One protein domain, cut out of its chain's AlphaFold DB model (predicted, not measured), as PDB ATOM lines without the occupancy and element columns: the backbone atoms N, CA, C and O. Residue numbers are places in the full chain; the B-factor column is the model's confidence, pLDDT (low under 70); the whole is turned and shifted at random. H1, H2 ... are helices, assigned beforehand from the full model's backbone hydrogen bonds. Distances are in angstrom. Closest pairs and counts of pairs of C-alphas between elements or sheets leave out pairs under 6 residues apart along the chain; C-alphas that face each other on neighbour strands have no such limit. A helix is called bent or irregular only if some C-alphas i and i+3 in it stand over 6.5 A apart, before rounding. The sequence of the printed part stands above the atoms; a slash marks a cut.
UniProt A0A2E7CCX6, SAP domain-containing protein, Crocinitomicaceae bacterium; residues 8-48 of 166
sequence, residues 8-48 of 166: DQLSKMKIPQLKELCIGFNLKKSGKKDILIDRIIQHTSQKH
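AT A GLANCE: This is residues 8 to 48 of the 166 residues of the protein "SAP domain-containing protein" of Crocinitomicaceae bacterium (UniProt A0A2E7CCX6). Two helices, the long H3 and the shorter H2, run side by side the same way, with the short helix H1 over one side of the pair and the link of residues 25 to 32 looping back on the other side. The later part of H3, residues 41 to 48, runs on beyond its contacts with H1 and H2. The printed part has 41 residues with three named helices, H1, H2 and H3 along the chain, and no named strand; its class is all helix. The whole is compact, with a radius of gyration of the C-alphas of 9.2 A and spans of 27 by 21 by 14 A.

IN THESE COORDINATES: H3 covers residues 33 to 48 and measures 23.7 A, from C-alpha 33 at (26.870, 18.926, -22.635) to C-alpha 48 at (37.106, 20.258, -43.966). It is neither bent nor irregular, but only just: C-alphas 45 and 48 are 6.1 A apart. H2, residues 15 to 24, measures 14.2 A. H1, residues 8 to 12, measures 6.6 A and begins at (29.913, 30.077, -27.726).

HOW THE PARTS SIT: H3 touches H2 with its residues 33 to 40 alone; the closest C-alphas, of Lys 33 and Ile 15, are 6.1 A apart. The two run the same way at a shallow tilt of 31 degrees. H3 only just touches H1, with 3 pairs of C-alphas within 8 A and with its residues 34 to 37 alone; the closest C-alphas, of Ile 37 and Leu 10, are 6.0 A apart. H1 and H2 are close but not clearly touching, the closest C-alphas, of Leu 10 and Leu 18, being 7.3 A apart. In H2 every O i to N i+4 pair is within hydrogen-bond range; in H3 11 of 12 are, and in H1 0 of 1, beside 1 of 2 O i to N i+3 pairs.

THE WHOLE: The C-alphas farthest apart, of Pro 16 and His 48, are 26.8 A apart. The printed part has no cut. The link from H1 to H2 is tight, with 2 residues, and that from H2 to H3 is short, with 8. Mean pLDDT of the printed part is 76.4; residues 45 to 48 are under 70.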
ATOM      1  N   ASP A   8      30.690  29.137 -28.536       76.00
ATOM      2  CA  ASP A   8      29.913  30.077 -27.726       76.00
ATOM      3  C   ASP A   8      28.408  30.006 -27.996       76.00
ATOM      4  O   ASP A   8      27.612  30.138 -27.068       76.00
ATOM      5  N   GLN A   9      27.993  29.740 -29.237       78.06
ATOM      6  CA  GLN A   9      26.577  29.606 -29.590       78.06
ATOM      7  C   GLN A   9      25.999  28.304 -29.032       78.06
ATOM      8  O   GLN A   9      24.943  28.316 -28.401       78.06
ATOM      9  N   LEU A  10      26.726  27.195 -29.182       78.31
ATOM     10  CA  LEU A  10      26.306  25.879 -28.691       78.31
ATOM     11  C   LEU A  10      26.316  25.803 -27.155       78.31
ATOM     12  O   LEU A  10      25.468  25.138 -26.556       78.31
ATOM     13  N   SER A  11      27.211  26.543 -26.493       79.38
ATOM     14  CA  SER A  11      27.254  26.644 -25.027       79.38
ATOM     15  C   SER A  11      25.997  27.294 -24.435       79.38
ATOM     16  O   SER A  11      25.570  26.926 -23.337       79.38
ATOM     17  N   LYS A  12      25.345  28.194 -25.184       82.31
ATOM     18  CA  LYS A  12      24.106  28.879 -24.783       82.31
ATOM     19  C   LYS A  12      22.851  28.027 -25.011       82.31
ATOM     20  O   LYS A  12      21.810  28.317 -24.428       82.31
ATOM     21  N   MET A  13      22.942  26.954 -25.803       80.88
ATOM     22  CA  MET A  13      21.817  26.054 -26.070       80.88
ATOM     23  C   MET A  13      21.560  25.086 -24.906       80.88
ATOM     24  O   MET A  13      22.457  24.706 -24.136       80.88
ATOM     25  N   LYS A  14      20.300  24.661 -24.767       83.00
ATOM     26  CA  LYS A  14      19.916  23.629 -23.796       83.00
ATOM     27  C   LYS A  14      20.294  22.242 -24.330       83.00
ATOM     28  O   LYS A  14      20.289  22.002 -25.533       83.00
ATOM     29  N   ILE A  15      20.569  21.299 -23.426       80.44
ATOM     30  CA  ILE A  15      20.932  19.910 -23.777       80.44
ATOM     31  C   ILE A  15      19.933  19.246 -24.751       80.44
ATOM     32  O   ILE A  15      20.400  18.560 -25.659       80.44
ATOM     33  N   PRO A  16      18.601  19.437 -24.636       80.38
ATOM     34  CA  PRO A  16      17.653  18.893 -25.610       80.38
ATOM     35  C   PRO A  16      17.900  19.397 -27.038       80.38
ATOM     36  O   PRO A  16      17.954  18.591 -27.957       80.38
ATOM     37  N   GLN A  17      18.179  20.695 -27.206       80.94
ATOM     38  CA  GLN A  17      18.460  21.304 -28.511       80.94
ATOM     39  C   GLN A  17      19.777  20.787 -29.105       80.94
ATOM     40  O   GLN A  17      19.865  20.508 -30.295       80.94
ATOM     41  N   LEU A  18      20.802  20.587 -28.268       80.25
ATOM     42  CA  LEU A  18      22.064  19.977 -28.703       80.25
ATOM     43  C   LEU A  18      21.873  18.519 -29.145       80.25
ATOM     44  O   LEU A  18      22.526  18.067 -30.082       80.25
ATOM     45  N   LYS A  19      20.965  17.774 -28.499       82.94
ATOM     46  CA  LYS A  19      20.623  16.407 -28.914       82.94
ATOM     47  C   LYS A  19      19.845  16.384 -30.227       82.94
ATOM     48  O   LYS A  19      20.128  15.516 -31.044       82.94
ATOM     49  N   GLU A  20      18.919  17.315 -30.442       81.62
ATOM     50  CA  GLU A  20      18.211  17.471 -31.722       81.62
ATOM     51  C   GLU A  20      19.176  17.801 -32.860       81.62
ATOM     52  O   GLU A  20      19.119  17.157 -33.901       81.62
ATOM     53  N   LEU A  21      20.129  18.711 -32.632       78.69
ATOM     54  CA  LEU A  21      21.194  18.994 -33.597       78.69
ATOM     55  C   LEU A  21      22.044  17.753 -33.879       78.69
ATOM     56  O   LEU A  21      22.308  17.445 -35.036       78.69
ATOM     57  N   CYS A  22      22.425  16.989 -32.850       80.88
ATOM     58  CA  CYS A  22      23.131  15.723 -33.058       80.88
ATOM     59  C   CYS A  22      22.306  14.741 -33.901       80.88
ATOM     60  O   CYS A  22      22.863  14.114 -34.789       80.88
ATOM     61  N   ILE A  23      20.997  14.621 -33.664       79.25
ATOM     62  CA  ILE A  23      20.114  13.749 -34.457       79.25
ATOM     63  C   ILE A  23      20.031  14.243 -35.908       79.25
ATOM     64  O   ILE A  23      20.186  13.439 -36.823       79.25
ATOM     65  N   GLY A  24      19.865  15.551 -36.121       74.44
ATOM     66  CA  GLY A  24      19.850  16.164 -37.453       74.44
ATOM     67  C   GLY A  24      21.165  15.991 -38.224       74.44
ATOM     68  O   GLY A  24      21.148  15.905 -39.446       74.44
ATOM     69  N   PHE A  25      22.293  15.877 -37.519       76.19
ATOM     70  CA  PHE A  25      23.613  15.587 -38.092       76.19
ATOM     71  C   PHE A  25      23.989  14.096 -38.084       76.19
ATOM     72  O   PHE A  25      25.129  13.757 -38.380       76.19
ATOM     73  N   ASN A  26      23.065  13.197 -37.728       73.56
ATOM     74  CA  ASN A  26      23.322  11.759 -37.589       73.56
ATOM     75  C   ASN A  26      24.494  11.410 -36.632       73.56
ATOM     76  O   ASN A  26      25.223  10.434 -36.811       73.56
ATOM     77  N   LEU A  27      24.688  12.217 -35.587       80.50
ATOM     78  CA  LEU A  27      25.702  12.060 -34.544       80.50
ATOM     79  C   LEU A  27      25.132  11.364 -33.301       80.50
ATOM     80  O   LEU A  27      23.950  11.458 -32.962       80.50
ATOM     81  N   LYS A  28      26.009  10.714 -32.526       80.69
ATOM     82  CA  LYS A  28      25.624  10.092 -31.250       80.69
ATOM     83  C   LYS A  28      25.110  11.151 -30.262       80.69
ATOM     84  O   LYS A  28      25.833  12.078 -29.909       80.69
ATOM     85  N   LYS A  29      23.898  10.949 -29.731       79.56
ATOM     86  CA  LYS A  29      23.243  11.813 -28.719       79.56
ATOM     87  C   LYS A  29      23.631  11.521 -27.259       79.56
ATOM     88  O   LYS A  29      23.054  12.101 -26.335       79.56
ATOM     89  N   SER A  30      24.556  10.587 -27.030       74.81
ATOM     90  CA  SER A  30      24.997  10.167 -25.695       74.81
ATOM     91  C   SER A  30      26.207  10.973 -25.211       74.81
ATOM     92  O   SER A  30      27.233  11.043 -25.887       74.81
ATOM     93  N   GLY A  31      26.107  11.575 -24.026       74.19
ATOM     94  CA  GLY A  31      27.219  12.277 -23.379       74.19
ATOM     95  C   GLY A  31      26.787  13.507 -22.581       74.19
ATOM     96  O   GLY A  31      25.610  13.872 -22.556       74.19
ATOM     97  N   LYS A  32      27.768  14.131 -21.919       81.75
ATOM     98  CA  LYS A  32      27.626  15.421 -21.227       81.75
ATOM     99  C   LYS A  32      27.539  16.568 -22.241       81.75
ATOM    100  O   LYS A  32      27.904  16.396 -23.402       81.75
ATOM    101  N   LYS A  33      27.077  17.738 -21.791       77.81
ATOM    102  CA  LYS A  33      26.870  18.926 -22.635       77.81
ATOM    103  C   LYS A  33      28.111  19.280 -23.464       77.81
ATOM    104  O   LYS A  33      27.988  19.409 -24.674       77.81
ATOM    105  N   ASP A  34      29.288  19.320 -22.844       78.81
ATOM    106  CA  ASP A  34      30.541  19.650 -23.539       78.81
ATOM    107  C   ASP A  34      30.903  18.632 -24.626       78.81
ATOM    108  O   ASP A  34      31.308  19.019 -25.712       78.81
ATOM    109  N   ILE A  35      30.631  17.343 -24.397       79.44
ATOM    110  CA  ILE A  35      30.877  16.273 -25.379       79.44
ATOM    111  C   ILE A  35      29.959  16.419 -26.604       79.44
ATOM    112  O   ILE A  35      30.365  16.121 -27.728       79.44
ATOM    113  N   LEU A  36      28.710  16.856 -26.403       81.31
ATOM    114  CA  LEU A  36      27.781  17.125 -27.507       81.31
ATOM    115  C   LEU A  36      28.224  18.356 -28.307       81.31
ATOM    116  O   LEU A  36      28.179  18.327 -29.533       81.31
ATOM    117  N   ILE A  37      28.683  19.406 -27.619       83.94
ATOM    118  CA  ILE A  37      29.216  20.622 -28.244       83.94
ATOM    119  C   ILE A  37      30.462  20.288 -29.065       83.94
ATOM    120  O   ILE A  37      30.513  20.641 -30.238       83.94
ATOM    121  N   ASP A  38      31.417  19.559 -28.486       80.25
ATOM    122  CA  ASP A  38      32.636  19.139 -29.175       80.25
ATOM    123  C   ASP A  38      32.312  18.308 -30.416       80.25
ATOM    124  O   ASP A  38      32.885  18.573 -31.462       80.25
ATOM    125  N   ARG A  39      31.343  17.384 -30.360       81.81
ATOM    126  CA  ARG A  39      30.911  16.615 -31.545       81.81
ATOM    127  C   ARG A  39      30.277  17.467 -32.629       81.81
ATOM    128  O   ARG A  39      30.513  17.200 -33.800       81.81
ATOM    129  N   ILE A  40      29.444  18.438 -32.261       80.75
ATOM    130  CA  ILE A  40      28.793  19.314 -33.239       80.75
ATOM    131  C   ILE A  40      29.839  20.220 -33.884       80.75
ATOM    132  O   ILE A  40      29.872  20.283 -35.107       80.75
ATOM    133  N   ILE A  41      30.722  20.842 -33.093       80.75
ATOM    134  CA  ILE A  41      31.835  21.658 -33.604       80.75
ATOM    135  C   ILE A  41      32.724  20.805 -34.484       80.75
ATOM    136  O   ILE A  41      33.018  21.195 -35.603       80.75
ATOM    137  N   GLN A  42      33.110  19.626 -34.007       75.75
ATOM    138  CA  GLN A  42      33.918  18.691 -34.758       75.75
ATOM    139  C   GLN A  42      33.222  18.335 -36.067       75.75
ATOM    140  O   GLN A  42      33.856  18.461 -37.088       75.75
ATOM    141  N   HIS A  43      31.928  18.027 -36.106       73.12
ATOM    142  CA  HIS A  43      31.218  17.770 -37.362       73.12
ATOM    143  C   HIS A  43      31.132  19.004 -38.282       73.12
ATOM    144  O   HIS A  43      31.300  18.889 -39.495       73.12
ATOM    145  N   THR A  44      30.910  20.204 -37.736       70.81
ATOM    146  CA  THR A  44      30.845  21.446 -38.527       70.81
ATOM    147  C   THR A  44      32.216  21.916 -39.016       70.81
ATOM    148  O   THR A  44      32.312  22.473 -40.104       70.81
ATOM    149  N   SER A  45      33.276  21.659 -38.251       61.00
ATOM    150  CA  SER A  45      34.672  21.957 -38.586       61.00
ATOM    151  C   SER A  45      35.299  20.848 -39.440       61.00
ATOM    152  O   SER A  45      36.134  21.128 -40.291       61.00
ATOM    153  N   GLN A  46      34.861  19.596 -39.282       51.06
ATOM    154  CA  GLN A  46      35.270  18.430 -40.077       51.06
ATOM    155  C   GLN A  46      34.534  18.317 -41.413       51.06
ATOM    156  O   GLN A  46      34.870  17.434 -42.192       51.06
ATOM    157  N   LYS A  47      33.666  19.269 -41.780       49.66
ATOM    158  CA  LYS A  47      33.391  19.503 -43.209       49.66
ATOM    159  C   LYS A  47      34.639  19.942 -44.002       49.66
ATOM    160  O   LYS A  47      34.556  20.050 -45.216       49.66
ATOM    161  N   HIS A  48      35.785  20.140 -43.340       46.38
ATOM    162  CA  HIS A  48      37.106  20.258 -43.966       46.38
ATOM    163  C   HIS A  48      38.060  19.082 -43.699       46.38
ATOM    164  O   HIS A  48      39.210  19.137 -44.122       46.38
TER     165      HIS A  48